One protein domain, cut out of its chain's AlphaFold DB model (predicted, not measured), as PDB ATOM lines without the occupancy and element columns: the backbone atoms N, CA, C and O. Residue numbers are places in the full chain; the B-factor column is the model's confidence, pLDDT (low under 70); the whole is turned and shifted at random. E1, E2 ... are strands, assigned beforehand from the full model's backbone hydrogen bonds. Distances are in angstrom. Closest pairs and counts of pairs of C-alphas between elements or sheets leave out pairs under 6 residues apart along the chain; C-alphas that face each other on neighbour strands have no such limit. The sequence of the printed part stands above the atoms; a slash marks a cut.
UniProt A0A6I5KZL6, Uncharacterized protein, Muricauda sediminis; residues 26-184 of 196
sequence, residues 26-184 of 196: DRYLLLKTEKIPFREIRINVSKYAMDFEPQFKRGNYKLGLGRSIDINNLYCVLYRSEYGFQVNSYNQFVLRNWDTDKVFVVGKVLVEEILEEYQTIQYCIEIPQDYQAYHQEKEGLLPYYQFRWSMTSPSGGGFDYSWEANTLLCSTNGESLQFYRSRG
ATOM      1  N   ASP A  26      95.436  36.306 -12.326       83.31
ATOM      2  CA  ASP A  26      95.417  36.756 -13.723       83.31
ATOM      3  C   ASP A  26      94.022  37.262 -14.142       83.31
ATOM      4  O   ASP A  26      93.887  37.935 -15.154       83.31
ATOM      5  N   ARG A  27      92.974  37.010 -13.344       77.56
ATOM      6  CA  ARG A  27      91.649  37.632 -13.530       77.56
ATOM      7  C   ARG A  27      91.639  39.143 -13.281       77.56
ATOM      8  O   ARG A  27      90.760  39.831 -13.783       77.56
ATOM      9  N   TYR A  28      92.568  39.645 -12.472       80.62
ATOM     10  CA  TYR A  28      92.565  41.030 -11.990       80.62
ATOM     11  C   TYR A  28      93.858  41.771 -12.328       80.62
ATOM     12  O   TYR A  28      93.846  42.985 -12.515       80.62
ATOM     13  N   LEU A  29      94.978  41.048 -12.393       85.50
ATOM     14  CA  LEU A  29      96.317  41.612 -12.517       85.50
ATOM     15  C   LEU A  29      96.960  41.150 -13.824       85.50
ATOM     16  O   LEU A  29      97.690  40.157 -13.864       85.50
ATOM     17  N   LEU A  30      96.683  41.904 -14.887       90.12
ATOM     18  CA  LEU A  30      97.243  41.680 -16.215       90.12
ATOM     19  C   LEU A  30      98.058  42.879 -16.666       90.12
ATOM     20  O   LEU A  30      97.623  44.029 -16.577       90.12
ATOM     21  N   LEU A  31      99.224  42.575 -17.211       92.38
ATOM     22  CA  LEU A  31      99.979  43.490 -18.042       92.38
ATOM     23  C   LEU A  31      99.473  43.348 -19.473       92.38
ATOM     24  O   LEU A  31      99.096  42.255 -19.894       92.38
ATOM     25  N   LYS A  32      99.412  44.451 -20.211       93.44
ATOM     26  CA  LYS A  32      98.858  44.459 -21.564       93.44
ATOM     27  C   LYS A  32      99.577  45.472 -22.422       93.44
ATOM     28  O   LYS A  32      99.909  46.560 -21.953       93.44
ATOM     29  N   THR A  33      99.761  45.133 -23.687       94.19
ATOM     30  CA  THR A  33     100.174  46.127 -24.668       94.19
ATOM     31  C   THR A  33      99.033  47.112 -24.896       94.19
ATOM     32  O   THR A  33      97.849  46.815 -24.669       94.19
ATOM     33  N   GLU A  34      99.371  48.293 -25.402       93.69
ATOM     34  CA  GLU A  34      98.377  49.103 -26.099       93.69
ATOM     35  C   GLU A  34      97.770  48.295 -27.256       93.69
ATOM     36  O   GLU A  34      98.359  47.323 -27.742       93.69
ATOM     37  N   LYS A  35      96.558  48.668 -27.673       94.81
ATOM     38  CA  LYS A  35      95.949  48.083 -28.868       94.81
ATOM     39  C   LYS A  35      96.749  48.560 -30.073       94.81
ATOM     40  O   LYS A  35      96.813  49.761 -30.309       94.81
ATOM     41  N   ILE A  36      97.333  47.629 -30.817       95.19
ATOM     42  CA  ILE A  36      98.137  47.916 -32.001       95.19
ATOM     43  C   ILE A  36      97.186  47.907 -33.201       95.19
ATOM     44  O   ILE A  36      96.728  46.826 -33.586       95.19
ATOM     45  N   PRO A  37      96.814  49.072 -33.759       95.56
ATOM     46  CA  PRO A  37      95.904  49.115 -34.890       95.56
ATOM     47  C   PRO A  37      96.609  48.629 -36.156       95.56
ATOM     48  O   PRO A  37      97.802  48.867 -36.351       95.56
ATOM     49  N   PHE A  38      95.849  48.007 -37.048       95.00
ATOM     50  CA  PHE A  38      96.297  47.676 -38.397       95.00
ATOM     51  C   PHE A  38      95.173  47.956 -39.394       95.00
ATOM     52  O   PHE A  38      93.992  47.937 -39.040       95.00
ATOM     53  N   ARG A  39      95.549  48.264 -40.637       96.06
ATOM     54  CA  ARG A  39      94.612  48.572 -41.733       96.06
ATOM     55  C   ARG A  39      94.793  47.693 -42.955       96.06
ATOM     56  O   ARG A  39      93.951  47.718 -43.842       96.06
ATOM     57  N   GLU A  40      95.831  46.876 -42.952       96.31
ATOM     58  CA  GLU A  40      96.079  45.897 -43.991       96.31
ATOM     59  C   GLU A  40      96.251  44.517 -43.364       96.31
ATOM     60  O   GLU A  40      96.764  44.375 -42.248       96.31
ATOM     61  N   ILE A  41      95.814  43.491 -44.085       95.31
ATOM     62  CA  ILE A  41      96.067  42.085 -43.771       95.31
ATOM     63  C   ILE A  41      96.562  41.417 -45.039       95.31
ATOM     64  O   ILE A  41      95.972  41.590 -46.103       95.31
ATOM     65  N   ARG A  42      97.612  40.610 -44.912       95.19
ATOM     66  CA  ARG A  42      97.977  39.647 -45.948       95.19
ATOM     67  C   ARG A  42      97.333  38.313 -45.626       95.19
ATOM     68  O   ARG A  42      97.441  37.849 -44.495       95.19
ATOM     69  N   ILE A  43      96.648  37.720 -46.592       95.44
ATOM     70  CA  ILE A  43      96.089  36.377 -46.467       95.44
ATOM     71  C   ILE A  43      96.799  35.475 -47.459       95.44
ATOM     72  O   ILE A  43      96.646  35.647 -48.665       95.44
ATOM     73  N   ASN A  44      97.531  34.496 -46.944       94.25
ATOM     74  CA  ASN A  44      98.121  33.442 -47.755       94.25
ATOM     75  C   ASN A  44      97.165  32.258 -47.798       94.25
ATOM     76  O   ASN A  44      96.925  31.602 -46.786       94.25
ATOM     77  N   VAL A  45      96.604  31.988 -48.967       94.44
ATOM     78  CA  VAL A  45      95.687  30.876 -49.194       94.44
ATOM     79  C   VAL A  45      96.457  29.725 -49.817       94.44
ATOM     80  O   VAL A  45      96.850  29.784 -50.979       94.44
ATOM     81  N   SER A  46      96.612  28.650 -49.056       92.06
ATOM     82  CA  SER A  46      97.133  27.378 -49.545       92.06
ATOM     83  C   SER A  46      95.998  26.386 -49.830       92.06
ATOM     84  O   SER A  46      94.802  26.658 -49.658       92.06
ATOM     85  N   LYS A  47      96.364  25.167 -50.230       90.31
ATOM     86  CA  LYS A  47      95.413  24.057 -50.366       90.31
ATOM     87  C   LYS A  47      94.698  23.713 -49.050       90.31
ATOM     88  O   LYS A  47      93.541  23.304 -49.094       90.31
ATOM     89  N   TYR A  48      95.360  23.876 -47.903       90.81
ATOM     90  CA  TYR A  48      94.877  23.354 -46.616       90.81
ATOM     91  C   TYR A  48      94.442  24.434 -45.631       90.81
ATOM     92  O   TYR A  48      93.595  24.172 -44.778       90.81
ATOM     93  N   ALA A  49      94.999  25.635 -45.737       92.69
ATOM     94  CA  ALA A  49      94.777  26.696 -44.769       92.69
ATOM     95  C   ALA A  49      94.845  28.086 -45.406       92.69
ATOM     96  O   ALA A  49      95.362  28.257 -46.511       92.69
ATOM     97  N   MET A  50      94.310  29.057 -44.680       94.19
ATOM     98  CA  MET A  50      94.416  30.483 -44.935       94.19
ATOM     99  C   MET A  50      95.143  31.117 -43.750       94.19
ATOM    100  O   MET A  50      94.622  31.105 -42.632       94.19
ATOM    101  N   ASP A  51      96.330  31.660 -43.990       93.38
ATOM    102  CA  ASP A  51      97.139  32.318 -42.967       93.38
ATOM    103  C   ASP A  51      96.912  33.826 -43.032       93.38
ATOM    104  O   ASP A  51      97.246  34.473 -44.024       93.38
ATOM    105  N   PHE A  52      96.340  34.384 -41.970       94.19
ATOM    106  CA  PHE A  52      96.083  35.806 -41.814       94.19
ATOM    107  C   PHE A  52      97.274  36.460 -41.130       94.19
ATOM    108  O   PHE A  52      97.659  36.115 -40.012       94.19
ATOM    109  N   GLU A  53      97.821  37.473 -41.777       93.88
ATOM    110  CA  GLU A  53      98.933  38.243 -41.262       93.88
ATOM    111  C   GLU A  53      98.547  39.725 -41.192       93.88
ATOM    112  O   GLU A  53      98.677  40.457 -42.183       93.88
ATOM    113  N   PRO A  54      98.062  40.192 -40.026       93.81
ATOM    114  CA  PRO A  54      97.854  41.610 -39.782       93.81
ATOM    115  C   PRO A  54      99.139  42.404 -40.006       93.81
ATOM    116  O   PRO A  54     100.190  42.078 -39.453       93.81
ATOM    117  N   GLN A  55      99.050  43.466 -40.799       93.88
ATOM    118  CA  GLN A  55     100.194  44.302 -41.129       93.88
ATOM    119  C   GLN A  55     100.315  45.438 -40.110       93.88
ATOM    120  O   GLN A  55      99.627  46.457 -40.175       93.88
ATOM    121  N   PHE A  56     101.211  45.248 -39.147       92.75
ATOM    122  CA  PHE A  56     101.673  46.277 -38.221       92.75
ATOM    123  C   PHE A  56     103.172  46.107 -37.953       92.75
ATOM    124  O   PHE A  56     103.788  45.112 -38.336       92.75
ATOM    125  N   LYS A  57     103.793  47.099 -37.307       91.62
ATOM    126  CA  LYS A  57     105.239  47.092 -37.046       91.62
ATOM    127  C   LYS A  57     105.625  45.892 -36.172       91.62
ATOM    128  O   LYS A  57     105.159  45.776 -35.049       91.62
ATOM    129  N   ARG A  58     106.502  45.009 -36.635       90.12
ATOM    130  CA  ARG A  58     107.009  43.909 -35.795       90.12
ATOM    131  C   ARG A  58     108.035  44.411 -34.777       90.12
ATOM    132  O   ARG A  58     108.661  45.456 -34.987       90.12
ATOM    133  N   GLY A  59     108.202  43.664 -33.690       92.19
ATOM    134  CA  GLY A  59     109.236  43.906 -32.685       92.19
ATOM    135  C   GLY A  59     108.714  43.965 -31.252       92.19
ATOM    136  O   GLY A  59     107.653  43.436 -30.926       92.19
ATOM    137  N   ASN A  60     109.473  44.647 -30.392       93.50
ATOM    138  CA  ASN A  60     109.228  44.684 -28.952       93.50
ATOM    139  C   ASN A  60     108.158  45.705 -28.543       93.50
ATOM    140  O   ASN A  60     108.318  46.913 -28.737       93.50
ATOM    141  N   TYR A  61     107.119  45.215 -27.871       94.62
ATOM    142  CA  TYR A  61     106.015  45.993 -27.322       94.62
ATOM    143  C   TYR A  61     106.023  45.969 -25.798       94.62
ATOM    144  O   TYR A  61     106.229  44.929 -25.177       94.62
ATOM    145  N   LYS A  62     105.783  47.124 -25.170       95.31
ATOM    146  CA  LYS A  62     105.725  47.233 -23.707       95.31
ATOM    147  C   LYS A  62     104.415  46.649 -23.180       95.31
ATOM    148  O   LYS A  62     103.347  47.044 -23.630       95.31
ATOM    149  N   LEU A  63     104.519  45.773 -22.182       92.25
ATOM    150  CA  LEU A  63     103.388  45.233 -21.419       92.25
ATOM    151  C   LEU A  63     103.114  46.049 -20.141       92.25
ATOM    152  O   LEU A  63     101.991  46.074 -19.638       92.25
ATOM    153  N   GLY A  64     104.147  46.717 -19.616       89.94
ATOM    154  CA  GLY A  64     104.119  47.455 -18.350       89.94
ATOM    155  C   GLY A  64     105.116  46.893 -17.335       89.94
ATOM    156  O   GLY A  64     105.660  45.808 -17.523       89.94
ATOM    157  N   LEU A  65     105.401  47.652 -16.269       89.06
ATOM    158  CA  LEU A  65     106.329  47.260 -15.190       89.06
ATOM    159  C   LEU A  65     107.709  46.773 -15.684       89.06
ATOM    160  O   LEU A  65     108.281  45.832 -15.142       89.06
ATOM    161  N   GLY A  66     108.232  47.394 -16.745       89.12
ATOM    162  CA  GLY A  66     109.520  47.025 -17.345       89.12
ATOM    163  C   GLY A  66     109.501  45.753 -18.201       89.12
ATOM    164  O   GLY A  66     110.537  45.401 -18.755       89.12
ATOM    165  N   ARG A  67     108.350  45.085 -18.355       89.69
ATOM    166  CA  ARG A  67     108.190  43.897 -19.203       89.69
ATOM    167  C   ARG A  67     107.797  44.279 -20.625       89.69
ATOM    168  O   ARG A  67     107.062  45.249 -20.857       89.69
ATOM    169  N   SER A  68     108.272  43.486 -21.574       92.38
ATOM    170  CA  SER A  68     107.961  43.606 -22.993       92.38
ATOM    171  C   SER A  68     107.774  42.236 -23.623       92.38
ATOM    172  O   SER A  68     108.300  41.243 -23.125       92.38
ATOM    173  N   ILE A  69     107.056  42.212 -24.737       90.75
ATOM    174  CA  ILE A  69     106.877  41.037 -25.578       90.75
ATOM    175  C   ILE A  69     107.332  41.347 -26.995       90.75
ATOM    176  O   ILE A  69     107.056  42.429 -27.514       90.75
ATOM    177  N   ASP A  70     108.041  40.405 -27.602       91.69
ATOM    178  CA  ASP A  70     108.501  40.520 -28.978       91.69
ATOM    179  C   ASP A  70     107.498  39.859 -29.926       91.69
ATOM    180  O   ASP A  70     107.282  38.645 -29.880       91.69
ATOM    181  N   ILE A  71     106.867  40.664 -30.777       90.19
ATOM    182  CA  ILE A  71     105.852  40.213 -31.727       90.19
ATOM    183  C   ILE A  71     106.512  40.093 -33.099       90.19
ATOM    184  O   ILE A  71     106.546  41.048 -33.882       90.19
ATOM    185  N   ASN A  72     107.048  38.902 -33.377       82.75
ATOM    186  CA  ASN A  72     107.740  38.604 -34.636       82.75
ATOM    187  C   ASN A  72     106.928  37.746 -35.603       82.75
ATOM    188  O   ASN A  72     107.076  37.921 -36.809       82.75
ATOM    189  N   ASN A  73     106.074  36.856 -35.094       69.38
ATOM    190  CA  ASN A  73     105.218  35.985 -35.897       69.38
ATOM    191  C   ASN A  73     103.819  35.916 -35.284       69.38
ATOM    192  O   ASN A  73     103.663  35.589 -34.106       69.38
ATOM    193  N   LEU A  74     102.807  36.178 -36.107       72.06
ATOM    194  CA  LEU A  74     101.405  36.024 -35.744       72.06
ATOM    195  C   LEU A  74     100.877  34.741 -36.367       72.06
ATOM    196  O   LEU A  74     101.101  34.474 -37.542       72.06
ATOM    197  N   TYR A  75     100.161  33.960 -35.568       73.00
ATOM    198  CA  TYR A  75      99.537  32.722 -36.018       73.00
ATOM    199  C   TYR A  75      98.026  32.927 -36.009       73.00
ATOM    200  O   TYR A  75      97.367  32.646 -35.007       73.00
ATOM    201  N   CYS A  76      97.497  33.468 -37.102       87.19
ATOM    202  CA  CYS A  76      96.061  33.618 -37.314       87.19
ATOM    203  C   CYS A  76      95.666  32.707 -38.485       87.19
ATOM    204  O   CYS A  76      95.562  33.153 -39.616       87.19
ATOM    205  N   VAL A  77      95.540  31.406 -38.227       90.56
ATOM    206  CA  VAL A  77      95.354  30.385 -39.271       90.56
ATOM    207  C   VAL A  77      93.912  29.896 -39.273       90.56
ATOM    208  O   VAL A  77      93.380  29.576 -38.211       90.56
ATOM    209  N   LEU A  78      93.307  29.800 -40.457       91.94
ATOM    210  CA  LEU A  78      92.016  29.149 -40.684       91.94
ATOM    211  C   LEU A  78      92.192  27.923 -41.570       91.94
ATOM    212  O   LEU A  78      92.720  28.030 -42.674       91.94
ATOM    213  N   TYR A  79      91.712  26.764 -41.131       92.31
ATOM    214  CA  TYR A  79      91.775  25.553 -41.943       92.31
ATOM    215  C   TYR A  79      90.653  25.523 -42.977       92.31
ATOM    216  O   TYR A  79      89.487  25.777 -42.671       92.31
ATOM    217  N   ARG A  80      90.991  25.157 -44.216       91.62
ATOM    218  CA  ARG A  80      90.035  25.103 -45.333       91.62
ATOM    219  C   ARG A  80      88.997  23.984 -45.213       91.62
ATOM    220  O   ARG A  80      88.017  23.989 -45.955       91.62
ATOM    221  N   SER A  81      89.204  23.049 -44.283       91.00
ATOM    222  CA  SER A  81      88.209  22.053 -43.872       91.00
ATOM    223  C   SER A  81      87.035  22.663 -43.109       91.00
ATOM    224  O   SER A  81      85.948  22.105 -43.156       91.00
ATOM    225  N   GLU A  82      87.242  23.795 -42.433       91.12
ATOM    226  CA  GLU A  82      86.250  24.453 -41.564       91.12
ATOM    227  C   GLU A  82      85.771  25.790 -42.148       91.12
ATOM    228  O   GLU A  82      84.645  26.223 -41.903       91.12
ATOM    229  N   TYR A  83      86.616  26.438 -42.955       93.56
ATOM    230  CA  TYR A  83      86.350  27.761 -43.505       93.56
ATOM    231  C   TYR A  83      86.568  27.816 -45.016       93.56
ATOM    232  O   TYR A  83      87.542  27.300 -45.566       93.56
ATOM    233  N   GLY A  84      85.657  28.504 -45.691       93.44
ATOM    234  CA  GLY A  84      85.749  28.888 -47.089       93.44
ATOM    235  C   GLY A  84      86.044  30.370 -47.250       93.44
ATOM    236  O   GLY A  84      85.886  31.164 -46.322       93.44
ATOM    237  N   PHE A  85      86.420  30.748 -48.465       95.19
ATOM    238  CA  PHE A  85      86.474  32.145 -48.861       95.19
ATOM    239  C   PHE A  85      86.032  32.311 -50.311       95.19
ATOM    240  O   PHE A  85      86.045  31.358 -51.095       95.19
ATOM    241  N   GLN A  86      85.660  33.536 -50.653       95.12
ATOM    242  CA  GLN A  86      85.451  33.984 -52.020       95.12
ATOM    243  C   GLN A  86      85.835  35.458 -52.138       95.12
ATOM    244  O   GLN A  86      85.692  36.220 -51.180       95.12
ATOM    245  N   VAL A  87      86.271  35.871 -53.324       95.81
ATOM    246  CA  VAL A  87      86.339  37.290 -53.683       95.81
ATOM    247  C   VAL A  87      85.058  37.626 -54.437       95.81
ATOM    248  O   VAL A  87      84.762  37.016 -55.464       95.81
ATOM    249  N   ASN A  88      84.240  38.524 -53.887       94.31
ATOM    250  CA  ASN A  88      82.950  38.864 -54.489       94.31
ATOM    251  C   ASN A  88      83.103  39.852 -55.665       94.31
ATOM    252  O   ASN A  88      84.185  40.366 -55.943       94.31
ATOM    253  N   SER A  89      81.993  40.180 -56.331       92.38
ATOM    254  CA  SER A  89      81.965  41.135 -57.453       92.38
ATOM    255  C   SER A  89      82.395  42.563 -57.092       92.38
ATOM    256  O   SER A  89      82.674  43.357 -57.984       92.38
ATOM    257  N   TYR A  90      82.445  42.903 -55.801       94.06
ATOM    258  CA  TYR A  90      82.919  44.193 -55.290       94.06
ATOM    259  C   TYR A  90      84.404  44.161 -54.899       94.06
ATOM    260  O   TYR A  90      84.890  45.079 -54.236       94.06
ATOM    261  N   ASN A  91      85.123  43.107 -55.296       95.31
ATOM    262  CA  ASN A  91      86.516  42.858 -54.949       95.31
ATOM    263  C   ASN A  91      86.757  42.783 -53.434       95.31
ATOM    264  O   ASN A  91      87.784  43.240 -52.934       95.31
ATOM    265  N   GLN A  92      85.791  42.257 -52.682       96.56
ATOM    266  CA  GLN A  92      85.925  42.058 -51.244       96.56
ATOM    267  C   GLN A  92      86.271  40.608 -50.944       96.56
ATOM    268  O   GLN A  92      85.665  39.696 -51.506       96.56
ATOM    269  N   PHE A  93      87.203  40.407 -50.018       97.06
ATOM    270  CA  PHE A  93      87.517  39.093 -49.486       97.06
ATOM    271  C   PHE A  93      86.471  38.717 -48.438       97.06
ATOM    272  O   PHE A  93      86.351  39.361 -47.392       97.06
ATOM    273  N   VAL A  94      85.700  37.679 -48.732       96.00
ATOM    274  CA  VAL A  94      84.574  37.231 -47.921       96.00
ATOM    275  C   VAL A  94      84.875  35.841 -47.388       96.00
ATOM    276  O   VAL A  94      85.093  34.911 -48.161       96.00
ATOM    277  N   LEU A  95      84.870  35.700 -46.067       95.50
ATOM    278  CA  LEU A  95      85.018  34.434 -45.363       95.50
ATOM    279  C   LEU A  95      83.669  33.797 -45.089       95.50
ATOM    280  O   LEU A  95      82.678  34.491 -44.872       95.50
ATOM    281  N   ARG A  96      83.658  32.468 -45.050       94.44
ATOM    282  CA  ARG A  96      82.489  31.654 -44.732       94.44
ATOM    283  C   ARG A  96      82.892  30.534 -43.787       94.44
ATOM    284  O   ARG A  96      83.887  29.863 -44.036       94.44
ATOM    285  N   ASN A  97      82.138  30.316 -42.722       92.00
ATOM    286  CA  ASN A  97      82.279  29.127 -41.885       92.00
ATOM    287  C   ASN A  97      81.389  28.011 -42.458       92.00
ATOM    288  O   ASN A  97      80.210  28.249 -42.715       92.00
ATOM    289  N   TRP A  98      81.941  26.816 -42.685       90.88
ATOM    290  CA  TRP A  98      81.202  25.728 -43.336       90.88
ATOM    291  C   TRP A  98      80.097  25.129 -42.466       90.88
ATOM    292  O   TRP A  98      79.063  24.740 -43.001       90.88
ATOM    293  N   ASP A  99      80.284  25.100 -41.146       88.00
ATOM    294  CA  ASP A  99      79.339  24.468 -40.221       88.00
ATOM    295  C   ASP A  99      78.121  25.355 -39.928       88.00
ATOM    296  O   ASP A  99      76.997  24.876 -39.799       88.00
ATOM    297  N   THR A 100      78.348  26.662 -39.795       88.56
ATOM    298  CA  THR A 100      77.329  27.635 -39.361       88.56
ATOM    299  C   THR A 100      76.758  28.470 -40.496       88.56
ATOM    300  O   THR A 100      75.816  29.227 -40.279       88.56
ATOM    301  N   ASP A 101      77.355  28.380 -41.682       87.69
ATOM    302  CA  ASP A 101      77.065  29.222 -42.840       87.69
ATOM    303  C   ASP A 101      77.227  30.738 -42.601       87.69
ATOM    304  O   ASP A 101      76.818  31.571 -43.412       87.69
ATOM    305  N   LYS A 102      77.845  31.123 -41.477       89.62
ATOM    306  CA  LYS A 102      78.131  32.524 -41.180       89.62
ATOM    307  C   LYS A 102      79.148  33.060 -42.172       89.62
ATOM    308  O   LYS A 102      80.134  32.395 -42.504       89.62
ATOM    309  N   VAL A 103      78.924  34.298 -42.582       92.31
ATOM    310  CA  VAL A 103      79.767  35.022 -43.524       92.31
ATOM    311  C   VAL A 103      80.372  36.231 -42.829       92.31
ATOM    312  O   VAL A 103      79.749  36.822 -41.954       92.31
ATOM    313  N   PHE A 104      81.580  36.608 -43.232       94.50
ATOM    314  CA  PHE A 104      82.192  37.857 -42.810       94.50
ATOM    315  C   PHE A 104      83.019  38.476 -43.922       94.50
ATOM    316  O   PHE A 104      83.837  37.813 -44.563       94.50
ATOM    317  N   VAL A 105      82.847  39.775 -44.115       94.94
ATOM    318  CA  VAL A 105      83.644  40.545 -45.065       94.94
ATOM    319  C   VAL A 105      84.913  41.017 -44.366       94.94
ATOM    320  O   VAL A 105      84.850  41.820 -43.446       94.94
ATOM    321  N   VAL A 106      86.079  40.532 -44.795       95.25
ATOM    322  CA  VAL A 106      87.369  40.937 -44.205       95.25
ATOM    323  C   VAL A 106      87.746  42.347 -44.643       95.25
ATOM    324  O   VAL A 106      88.212  43.151 -43.837       95.25
ATOM    325  N   GLY A 107      87.547  42.640 -45.927       96.19
ATOM    326  CA  GLY A 107      87.900  43.922 -46.515       96.19
ATOM    327  C   GLY A 107      88.046  43.851 -48.026       96.19
ATOM    328  O   GLY A 107      87.662  42.864 -48.656       96.19
ATOM    329  N   LYS A 108      88.590  44.914 -48.609       97.25
ATOM    330  CA  LYS A 108      88.790  45.049 -50.053       97.25
ATOM    331  C   LYS A 108      90.132  44.452 -50.461       97.25
ATOM    332  O   LYS A 108      91.156  44.794 -49.881       97.25
ATOM    333  N   VAL A 109      90.145  43.607 -51.483       97.38
ATOM    334  CA  VAL A 109      91.378  43.094 -52.085       97.38
ATOM    335  C   VAL A 109      92.068  44.236 -52.839       97.38
ATOM    336  O   VAL A 109      91.462  44.894 -53.687       97.38
ATOM    337  N   LEU A 110      93.328  44.493 -52.504       95.94
ATOM    338  CA  LEU A 110      94.192  45.468 -53.167       95.94
ATOM    339  C   LEU A 110      95.079  44.803 -54.217       95.94
ATOM    340  O   LEU A 110      95.236  45.325 -55.315       95.94
ATOM    341  N   VAL A 111      95.667  43.664 -53.850       93.69
ATOM    342  CA  VAL A 111      96.629  42.923 -54.668       93.69
ATOM    343  C   VAL A 111      96.351  41.433 -54.515       93.69
ATOM    344  O   VAL A 111      96.039  40.970 -53.416       93.69
ATOM    345  N   GLU A 112      96.483  40.709 -55.619       93.50
ATOM    346  CA  GLU A 112      96.477  39.252 -55.685       93.50
ATOM    347  C   GLU A 112      97.763  38.801 -56.381       93.50
ATOM    348  O   GLU A 112      98.056  39.227 -57.498       93.50
ATOM    349  N   GLU A 113      98.537  37.958 -55.705       92.75
ATOM    350  CA  GLU A 113      99.796  37.410 -56.204       92.75
ATOM    351  C   GLU A 113      99.759  35.884 -56.129       92.75
ATOM    352  O   GLU A 113      99.484  35.302 -55.078       92.75
ATOM    353  N   ILE A 114     100.056  35.225 -57.249       88.62
ATOM    354  CA  ILE A 114     100.161  33.766 -57.313       88.62
ATOM    355  C   ILE A 114     101.621  33.384 -57.080       88.62
ATOM    356  O   ILE A 114     102.499  33.708 -57.876       88.62
ATOM    357  N   LEU A 115     101.872  32.664 -55.991       84.50
ATOM    358  CA  LEU A 115     103.179  32.112 -55.658       84.50
ATOM    359  C   LEU A 115     103.227  30.665 -56.159       84.50
ATOM    360  O   LEU A 115     102.884  29.721 -55.440       84.50
ATOM    361  N   GLU A 116     103.625  30.503 -57.425       73.94
ATOM    362  CA  GLU A 116     103.621  29.215 -58.138       73.94
ATOM    363  C   GLU A 116     104.431  28.126 -57.424       73.94
ATOM    364  O   GLU A 116     104.018  26.967 -57.404       73.94
ATOM    365  N   GLU A 117     105.535  28.499 -56.769       70.94
ATOM    366  CA  GLU A 117     106.425  27.571 -56.059       70.94
ATOM    367  C   GLU A 117     105.713  26.806 -54.926       70.94
ATOM    368  O   GLU A 117     106.061  25.662 -54.637       70.94
ATOM    369  N   TYR A 118     104.663  27.391 -54.333       70.38
ATOM    370  CA  TYR A 118     103.947  26.822 -53.184       70.38
ATOM    371  C   TYR A 118     102.464  26.544 -53.445       70.38
ATOM    372  O   TYR A 118     101.759  26.114 -52.532       70.38
ATOM    373  N   GLN A 119     101.974  26.778 -54.671       82.81
ATOM    374  CA  GLN A 119     100.536  26.766 -54.988       82.81
ATOM    375  C   GLN A 119      99.720  27.628 -54.007       82.81
ATOM    376  O   GLN A 119      98.610  27.266 -53.606       82.81
ATOM    377  N   THR A 120     100.302  28.753 -53.594       89.06
ATOM    378  CA  THR A 120      99.709  29.675 -52.627       89.06
ATOM    379  C   THR A 120      99.289  30.939 -53.353       89.06
ATOM    380  O   THR A 120     100.042  31.461 -54.174       89.06
ATOM    381  N   ILE A 121      98.098  31.443 -53.045       93.94
ATOM    382  CA  ILE A 121      97.650  32.755 -53.511       93.94
ATOM    383  C   ILE A 121      97.721  33.714 -52.331       93.94
ATOM    384  O   ILE A 121      97.126  33.458 -51.284       93.94
ATOM    385  N   GLN A 122      98.465  34.801 -52.490       94.69
ATOM    386  CA  GLN A 122      98.573  35.856 -51.498       94.69
ATOM    387  C   GLN A 122      97.622  36.996 -51.862       94.69
ATOM    388  O   GLN A 122      97.715  37.574 -52.943       94.69
ATOM    389  N   TYR A 123      96.743  37.354 -50.931       96.56
ATOM    390  CA  TYR A 123      95.862  38.512 -51.033       96.56
ATOM    391  C   TYR A 123      96.314  39.600 -50.062       96.56
ATOM    392  O   TYR A 123      96.405  39.356 -48.860       96.56
ATOM    393  N   CYS A 124      96.537  40.815 -50.554       96.62
ATOM    394  CA  CYS A 124      96.663  42.000 -49.706       96.62
ATOM    395  C   CYS A 124      95.290  42.652 -49.581       96.62
ATOM    396  O   CYS A 124      94.678  42.994 -50.592       96.62
ATOM    397  N   ILE A 125      94.798  42.818 -48.356       97.44
ATOM    398  CA  ILE A 125      93.445  43.297 -48.081       97.44
ATOM    399  C   ILE A 125      93.494  44.573 -47.259       97.44
ATOM    400  O   ILE A 125      94.100  44.601 -46.191       97.44
ATOM    401  N   GLU A 126      92.796  45.595 -47.739       97.75
ATOM    402  CA  GLU A 126      92.499  46.819 -47.009       97.75
ATOM    403  C   GLU A 126      91.268  46.612 -46.125       97.75
ATOM    404  O   GLU A 126      90.183  46.256 -46.598       97.75
ATOM    405  N   ILE A 127      91.433  46.860 -44.831       96.44
ATOM    406  CA  ILE A 127      90.343  46.808 -43.861       96.44
ATOM    407  C   ILE A 127      89.508  48.086 -43.984       96.44
ATOM    408  O   ILE A 127      90.081  49.181 -43.961       96.44
ATOM    409  N   PRO A 128      88.166  47.986 -44.016       95.19
ATOM    410  CA  PRO A 128      87.297  49.156 -44.031       95.19
ATOM    411  C   PRO A 128      87.603  50.129 -42.881       95.19
ATOM    412  O   PRO A 128      87.922  49.732 -41.756       95.19
ATOM    413  N   GLN A 129      87.528  51.432 -43.155       92.94
ATOM    414  CA  GLN A 129      87.923  52.465 -42.187       92.94
ATOM    415  C   GLN A 129      87.056  52.458 -40.922       92.94
ATOM    416  O   GLN A 129      87.547  52.755 -39.829       92.94
ATOM    417  N   ASP A 130      85.790  52.082 -41.078       94.00
ATOM    418  CA  ASP A 130      84.774  51.978 -40.038       94.00
ATOM    419  C   ASP A 130      84.926  50.723 -39.162       94.00
ATOM    420  O   ASP A 130      84.312  50.641 -38.099       94.00
ATOM    421  N   TYR A 131      85.777  49.769 -39.551       95.38
ATOM    422  CA  TYR A 131      86.037  48.579 -38.744       95.38
ATOM    423  C   TYR A 131      86.977  48.899 -37.585       95.38
ATOM    424  O   TYR A 131      87.943  49.666 -37.710       95.38
ATOM    425  N   GLN A 132      86.746  48.218 -36.463       95.12
ATOM    426  CA  GLN A 132      87.702  48.157 -35.367       95.12
ATOM    427  C   GLN A 132      88.653  46.981 -35.599       95.12
ATOM    428  O   GLN A 132      88.260  45.831 -35.429       95.12
ATOM    429  N   ALA A 133      89.909  47.271 -35.935       95.44
ATOM    430  CA  ALA A 133      90.941  46.263 -36.162       95.44
ATOM    431  C   ALA A 133      92.168  46.517 -35.279       95.44
ATOM    432  O   ALA A 133      92.765  47.595 -35.337       95.44
ATOM    433  N   TYR A 134      92.522  45.552 -34.429       95.06
ATOM    434  CA  TYR A 134      93.714  45.651 -33.589       95.06
ATOM    435  C   TYR A 134      94.255  44.296 -33.146       95.06
ATOM    436  O   TYR A 134      93.537  43.299 -33.070       95.06
ATOM    437  N   HIS A 135      95.536  44.295 -32.799       94.06
ATOM    438  CA  HIS A 135      96.195  43.214 -32.088       94.06
ATOM    439  C   HIS A 135      96.558  43.666 -30.667       94.06
ATOM    440  O   HIS A 135      96.888  44.834 -30.441       94.06
ATOM    441  N   GLN A 136      96.452  42.769 -29.694       93.38
ATOM    442  CA  GLN A 136      96.822  43.037 -28.309       93.38
ATOM    443  C   GLN A 136      97.364  41.780 -27.639       93.38
ATOM    444  O   GLN A 136      96.746  40.718 -27.707       93.38
ATOM    445  N   GLU A 137      98.465  41.957 -26.918       92.62
ATOM    446  CA  GLU A 137      99.083  40.934 -26.085       92.62
ATOM    447  C   GLU A 137      98.818  41.238 -24.608       92.62
ATOM    448  O   GLU A 137      98.847  42.400 -24.178       92.62
ATOM    449  N   LYS A 138      98.570  40.196 -23.815       92.44
ATOM    450  CA  LYS A 138      98.428  40.270 -22.359       92.44
ATOM    451  C   LYS A 138      99.291  39.219 -21.688       92.44
ATOM    452  O   LYS A 138      99.482  38.121 -22.202       92.44
ATOM    453  N   GLU A 139      99.756  39.539 -20.493       91.94
ATOM    454  CA  GLU A 139     100.556  38.640 -19.677       91.94
ATOM    455  C   GLU A 139     100.142  38.736 -18.205       91.94
ATOM    456  O   GLU A 139      99.869  39.820 -17.680       91.94
ATOM    457  N   GLY A 140     100.100  37.590 -17.529       90.12
ATOM    458  CA  GLY A 140      99.887  37.509 -16.091       90.12
ATOM    459  C   GLY A 140     101.012  38.207 -15.336       90.12
ATOM    460  O   GLY A 140     102.195  38.024 -15.634       90.12
ATOM    461  N   LEU A 141     100.661  38.997 -14.323       89.50
ATOM    462  CA  LEU A 141     101.671  39.663 -13.503       89.50
ATOM    463  C   LEU A 141     102.489  38.663 -12.679       89.50
ATOM    464  O   LEU A 141     103.690  38.845 -12.491       89.50
ATOM    465  N   LEU A 142     101.829  37.623 -12.170       87.56
ATOM    466  CA  LEU A 142     102.419  36.651 -11.259       87.56
ATOM    467  C   LEU A 142     102.708  35.348 -11.998       87.56
ATOM    468  O   LEU A 142     101.851  34.894 -12.759       87.56
ATOM    469  N   PRO A 143     103.855  34.700 -11.753       85.69
ATOM    470  CA  PRO A 143     104.120  33.399 -12.340       85.69
ATOM    471  C   PRO A 143     103.180  32.335 -11.757       85.69
ATOM    472  O   PRO A 143     102.592  32.506 -10.684       85.69
ATOM    473  N   TYR A 144     103.060  31.212 -12.454       85.31
ATOM    474  CA  TYR A 144     102.504  29.970 -11.928       85.31
ATOM    475  C   TYR A 144     103.468  28.826 -12.135       85.31
ATOM    476  O   TYR A 144     104.323  28.853 -13.019       85.31
ATOM    477  N   TYR A 145     103.319  27.809 -11.302       81.44
ATOM    478  CA  TYR A 145     104.110  26.607 -11.409       81.44
ATOM    479  C   TYR A 145     103.442  25.625 -12.375       81.44
ATOM    480  O   TYR A 145     102.311  25.190 -12.156       81.44
ATOM    481  N   GLN A 146     104.148  25.264 -13.444       75.81
ATOM    482  CA  GLN A 146     103.769  24.160 -14.319       75.81
ATOM    483  C   GLN A 146     104.469  22.892 -13.855       75.81
ATOM    484  O   GLN A 146     105.692  22.791 -13.945       75.81
ATOM    485  N   PHE A 147     103.691  21.903 -13.429       69.12
ATOM    486  CA  PHE A 147     104.202  20.553 -13.235       69.12
ATOM    487  C   PHE A 147     104.229  19.833 -14.586       69.12
ATOM    488  O   PHE A 147     103.194  19.702 -15.240       69.12
ATOM    489  N   ARG A 148     105.404  19.379 -15.026       64.31
ATOM    490  CA  ARG A 148     105.575  18.596 -16.255       64.31
ATOM    491  C   ARG A 148     106.134  17.235 -15.894       64.31
ATOM    492  O   ARG A 148     107.337  17.013 -15.931       64.31
ATOM    493  N   TRP A 149     105.244  16.310 -15.567       51.97
ATOM    494  CA  TRP A 149     105.656  14.929 -15.375       51.97
ATOM    495  C   TRP A 149     105.857  14.267 -16.740       51.97
ATOM    496  O   TRP A 149     104.903  14.119 -17.503       51.97
ATOM    497  N   SER A 150     107.090  13.880 -17.069       59.16
ATOM    498  CA  SER A 150     107.366  12.961 -18.175       59.16
ATOM    499  C   SER A 150     108.174  11.774 -17.660       59.16
ATOM    500  O   SER A 150     108.985  11.916 -16.745       59.16
ATOM    501  N   MET A 151     107.997  10.601 -18.280       54.59
ATOM    502  CA  MET A 151     108.790   9.399 -17.968       54.59
ATOM    503  C   MET A 151     110.307   9.627 -18.102       54.59
ATOM    504  O   MET A 151     111.094   8.892 -17.518       54.59
ATOM    505  N   THR A 152     110.719  10.652 -18.852       59.69
ATOM    506  CA  THR A 152     112.119  11.007 -19.110       59.69
ATOM    507  C   THR A 152     112.674  12.111 -18.203       59.69
ATOM    508  O   THR A 152     113.873  12.370 -18.248       59.69
ATOM    509  N   SER A 153     111.852  12.765 -17.373       46.53
ATOM    510  CA  SER A 153     112.318  13.785 -16.426       46.53
ATOM    511  C   SER A 153     111.427  13.837 -15.174       46.53
ATOM    512  O   SER A 153     110.424  14.556 -15.146       46.53
ATOM    513  N   PRO A 154     111.784  13.103 -14.101       48.69
ATOM    514  CA  PRO A 154     111.004  13.077 -12.862       48.69
ATOM    515  C   PRO A 154     111.047  14.401 -12.071       48.69
ATOM    516  O   PRO A 154     110.275  14.568 -11.131       48.69
ATOM    517  N   SER A 155     111.903  15.354 -12.460       47.25
ATOM    518  CA  SER A 155     112.006  16.711 -11.898       47.25
ATOM    519  C   SER A 155     111.490  17.802 -12.851       47.25
ATOM    520  O   SER A 155     111.903  18.958 -12.753       47.25
ATOM    521  N   GLY A 156     110.633  17.448 -13.811       51.00
ATOM    522  CA  GLY A 156     110.095  18.390 -14.785       51.00
ATOM    523  C   GLY A 156     109.087  19.357 -14.161       51.00
ATOM    524  O   GLY A 156     107.957  19.002 -13.831       51.00
ATOM    525  N   GLY A 157     109.480  20.618 -14.021       66.12
ATOM    526  CA  GLY A 157     108.575  21.693 -13.642       66.12
ATOM    527  C   GLY A 157     109.284  23.034 -13.568       66.12
ATOM    528  O   GLY A 157     110.502  23.098 -13.417       66.12
ATOM    529  N   GLY A 158     108.530  24.116 -13.706       77.19
ATOM    530  CA  GLY A 158     109.095  25.458 -13.728       77.19
ATOM    531  C   GLY A 158     108.040  26.532 -13.554       77.19
ATOM    532  O   GLY A 158     106.839  26.274 -13.666       77.19
ATOM    533  N   PHE A 159     108.509  27.740 -13.263       82.19
ATOM    534  CA  PHE A 159     107.657  28.917 -13.266       82.19
ATOM    535  C   PHE A 159     107.481  29.421 -14.690       82.19
ATOM    536  O   PHE A 159     108.445  29.533 -15.444       82.19
ATOM    537  N   ASP A 160     106.243  29.730 -15.032       85.94
ATOM    538  CA  ASP A 160     105.865  30.311 -16.310       85.94
ATOM    539  C   ASP A 160     104.855  31.434 -16.067       85.94
ATOM    540  O   ASP A 160     104.277  31.539 -14.981       85.94
ATOM    541  N   TYR A 161     104.630  32.271 -17.071       87.69
ATOM    542  CA  TYR A 161     103.612  33.311 -17.024       87.69
ATOM    543  C   TYR A 161     102.457  32.953 -17.935       87.69
ATOM    544  O   TYR A 161     102.611  32.299 -18.969       87.69
ATOM    545  N   SER A 162     101.253  33.310 -17.501       89.50
ATOM    546  CA  SER A 162     100.100  33.162 -18.373       89.50
ATOM    547  C   SER A 162     100.180  34.238 -19.438       89.50
ATOM    548  O   SER A 162     100.593  35.359 -19.147       89.50
ATOM    549  N   TRP A 163      99.763  33.915 -20.649       89.38
ATOM    550  CA  TRP A 163      99.859  34.821 -21.779       89.38
ATOM    551  C   TRP A 163      98.652  34.671 -22.704       89.38
ATOM    552  O   TRP A 163      98.080  33.585 -22.808       89.38
ATOM    553  N   GLU A 164      98.268  35.763 -23.354       90.25
ATOM    554  CA  GLU A 164      97.174  35.835 -24.317       90.25
ATOM    555  C   GLU A 164      97.541  36.770 -25.473       90.25
ATOM    556  O   GLU A 164      97.804  37.944 -25.235       90.25
ATOM    557  N   ALA A 165      97.424  36.268 -26.701       90.25
ATOM    558  CA  ALA A 165      97.370  37.058 -27.926       90.25
ATOM    559  C   ALA A 165      95.936  37.138 -28.439       90.25
ATOM    560  O   ALA A 165      95.256  36.117 -28.603       90.25
ATOM    561  N   ASN A 166      95.511  38.348 -28.779       91.06
ATOM    562  CA  ASN A 166      94.203  38.600 -29.353       91.06
ATOM    563  C   ASN A 166      94.304  39.516 -30.577       91.06
ATOM    564  O   ASN A 166      94.660  40.687 -30.453       91.06
ATOM    565  N   THR A 167      93.938  38.993 -31.744       92.75
ATOM    566  CA  THR A 167      93.758  39.774 -32.973       92.75
ATOM    567  C   THR A 167      92.269  39.856 -33.276       92.75
ATOM    568  O   THR A 167      91.626  38.827 -33.479       92.75
ATOM    569  N   LEU A 168      91.730  41.071 -33.330       93.19
ATOM    570  CA  LEU A 168      90.312  41.333 -33.553       93.19
ATOM    571  C   LEU A 168      90.117  42.190 -34.801       93.19
ATOM    572  O   LEU A 168      90.779  43.218 -34.945       93.19
ATOM    573  N   LEU A 169      89.159  41.807 -35.642       94.12
ATOM    574  CA  LEU A 169      88.479  42.691 -36.584       94.12
ATOM    575  C   LEU A 169      86.992  42.665 -36.251       94.12
ATOM    576  O   LEU A 169      86.399  41.593 -36.206       94.12
ATOM    577  N   CYS A 170      86.386  43.825 -36.052       93.25
ATOM    578  CA  CYS A 170      84.961  43.961 -35.788       93.25
ATOM    579  C   CYS A 170      84.339  44.899 -36.822       93.25
ATOM    580  O   CYS A 170      84.829  46.020 -37.006       93.25
ATOM    581  N   SER A 171      83.287  44.428 -37.490       91.56
ATOM    582  CA  SER A 171      82.506  45.219 -38.433       91.56
ATOM    583  C   SER A 171      81.568  46.174 -37.695       91.56
ATOM    584  O   SER A 171      81.244  45.993 -36.518       91.56
ATOM    585  N   THR A 172      81.074  47.187 -38.400       88.75
ATOM    586  CA  THR A 172      80.070  48.127 -37.875       88.75
ATOM    587  C   THR A 172      78.746  47.461 -37.498       88.75
ATOM    588  O   THR A 172      78.037  47.966 -36.629       88.75
ATOM    589  N   ASN A 173      78.448  46.296 -38.077       85.12
ATOM    590  CA  ASN A 173      77.251  45.506 -37.778       85.12
ATOM    591  C   ASN A 173      77.417  44.597 -36.543       85.12
ATOM    592  O   ASN A 173      76.490  43.873 -36.186       85.12
ATOM    593  N   GLY A 174      78.581  44.627 -35.883       83.31
ATOM    594  CA  GLY A 174      78.868  43.842 -34.679       83.31
ATOM    595  C   GLY A 174      79.356  42.416 -34.944       83.31
ATOM    596  O   GLY A 174      79.536  41.653 -33.995       83.31
ATOM    597  N   GLU A 175      79.598  42.045 -36.202       86.94
ATOM    598  CA  GLU A 175      80.255  40.779 -36.536       86.94
ATOM    599  C   GLU A 175      81.753  40.895 -36.252       86.94
ATOM    600  O   GLU A 175      82.363  41.924 -36.544       86.94
ATOM    601  N   SER A 176      82.373  39.844 -35.714       90.00
ATOM    602  CA  SER A 176      83.788  39.894 -35.342       90.00
ATOM    603  C   SER A 176      84.588  38.684 -35.807       90.00
ATOM    604  O   SER A 176      84.283  37.556 -35.425       90.00
ATOM    605  N   LEU A 177      85.680  38.924 -36.534       92.00
ATOM    606  CA  LEU A 177      86.774  37.970 -36.693       92.00
ATOM    607  C   LEU A 177      87.695  38.079 -35.485       92.00
ATOM    608  O   LEU A 177      88.355  39.104 -35.307       92.00
ATOM    609  N   GLN A 178      87.794  37.026 -34.683       91.31
ATOM    610  CA  GLN A 178      88.718  37.013 -33.557       91.31
ATOM    611  C   GLN A 178      89.636  35.797 -33.617       91.31
ATOM    612  O   GLN A 178      89.172  34.657 -33.579       91.31
ATOM    613  N   PHE A 179      90.941  36.055 -33.661       89.44
ATOM    614  CA  PHE A 179      91.978  35.050 -33.477       89.44
ATOM    615  C   PHE A 179      92.513  35.164 -32.058       89.44
ATOM    616  O   PHE A 179      93.143  36.157 -31.688       89.44
ATOM    617  N   TYR A 180      92.236  34.135 -31.267       87.69
ATOM    618  CA  TYR A 180      92.587  34.083 -29.859       87.69
ATOM    619  C   TYR A 180      93.564  32.945 -29.606       87.69
ATOM    620  O   TYR A 180      93.295  31.795 -29.961       87.69
ATOM    621  N   ARG A 181      94.674  33.249 -28.939       84.94
ATOM    622  CA  ARG A 181      95.621  32.248 -28.452       84.94
ATOM    623  C   ARG A 181      95.953  32.575 -27.016       84.94
ATOM    624  O   ARG A 181      96.266  33.715 -26.703       84.94
ATOM    625  N   SER A 182      95.933  31.575 -26.153       85.75
ATOM    626  CA  SER A 182      96.397  31.751 -24.787       85.75
ATOM    627  C   SER A 182      97.209  30.560 -24.320       85.75
ATOM    628  O   SER A 182      97.171  29.469 -24.892       85.75
ATOM    629  N   ARG A 183      97.988  30.804 -23.275       84.12
ATOM    630  CA  ARG A 183      98.734  29.803 -22.529       84.12
ATOM    631  C   ARG A 183      98.567  30.096 -21.047       84.12
ATOM    632  O   ARG A 183      98.661  31.241 -20.612       84.12
ATOM    633  N   GLY A 184      98.391  29.044 -20.260       83.50
ATOM    634  CA  GLY A 184      98.299  29.152 -18.810       83.50
ATOM    635  C   GLY A 184      96.894  29.437 -18.317       83.50
ATOM    636  O   GLY A 184      95.942  28.800 -18.753       83.50
TER     637      GLY A 184
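AT A GLANCE: This is residues 26 to 184 of the 196 residues of an uncharacterized protein of Muricauda sediminis (UniProt A0A6I5KZL6). A seven-stranded sheet curls like part of a barrel and folds back on itself at the long strand E9, and a second sheet, E1 E11 E14 E15, with its strands crossed to those of the first, lies partly face to face with it and runs on away from it. The hairpin E4 and E5 covers part of this second sheet, while the hairpin E12 and E13 makes an arm far from the curled sheet, with residues 148 to 156 sticking out at its tip. The printed part has 159 residues with no named helix and 15 strands, E1 to E15 along the chain, and its class is all strand. The sheets, in the orders E6 E3 E2 E10 E9 E8 E7, E1 E11 E14 E15, E4 E5 and E12 E13, are all antiparallel. The whole is only just loose, close to compact, with a radius of gyration of the C-alphas of 18.5 A, and elongated, spanning 58 by 38 by 32 A.

HOW THE PARTS SIT: The largest sheet runs, strand beside strand, E6 (residues 76 to 79), E3 (49 to 55), E2 (40 to 45), E10 (120 to 126), E9 (103 to 115), E8 (92 to 97) and E7 (83 to 87). It is strongly twisted, its strands' lines turning by 101 degrees from edge to edge, and curled, with a turn of 114 degrees across it. It is a folded sheet, one bent back on itself into two leaves: E6 E3 E2 E10 face E8 E7, with E9 as the hinge. E9 bends by 88 degrees at residue 110, and its pairing is staggered, residues 103 to 108 with E8 and 108 to 115 with E10. E7 E8 E9 E10 form a meander, each strand the antiparallel neighbour of the one before. Within hydrogen-bond range are N 78 and O 50 at 2.9 A between E6 and E3, N 53 and O 42 at 2.8 A between E3 and E2, N 43 and O 123 at 2.8 A between E2 and E10, N 113 and O 122 at 2.9 A between E10 and E9, N 104 and O 95 at 2.9 A between E9 and E8, and N 86 and O 94 at 2.9 A between E8 and E7. The edge strands E6 and E7 meet only through their link. The second sheet runs E1 (30 to 32), E11 (132 to 140), E14 (163 to 170) and E15 (176 to 183), with N 31 and O 139 at 2.9 A, N 136 and O 166 at 2.8 A, and N 167 and O 179 at 2.9 A within hydrogen-bond range. It is face to face with the largest sheet, their strands at 74 degrees; the C-alphas of Cys 76 in E6 and Phe 179 in E15 are the closest of those strands, 5.8 A apart. It is also face to face with the hairpin E4 (59 to 64) and E5 (67 to 71), where N 61 and O 69 are 2.8 A apart. The closest C-alphas of E1 and E4 are those of Lys 32 and Leu 63, 4.6 A apart. With these pairs the sheets form a stack of sheets, three or more face to face in turn. The hairpin E12 (144 to 147) and E13 (157 to 160) has N 146 and O 158 at 2.9 A; E13 runs on into E14 at 45 degrees.

IN THESE COORDINATES: E1 begins at C-alpha 30, at (97.243, 41.680, -16.215). E9, the longest strand by residues, measures 26.5 A from first to last C-alpha, E11 25.2 A, E14 22.4 A, E15 22.1 A, E10 19.4 A and E3 18.8 A. C-alpha 110, at the bend of E9, is at (94.192, 45.468, -53.167). E15 ends at C-alpha 183, at (98.734, 29.803, -22.529).

THE WHOLE: The two C-alphas farthest apart, those of Ser 89 and Pro 154, are 60.2 A from each other. The printed part has no cut, and no link is long. The mean pLDDT of the printed part is 88.2; residue 73 and residues 147 to 157 are under 70.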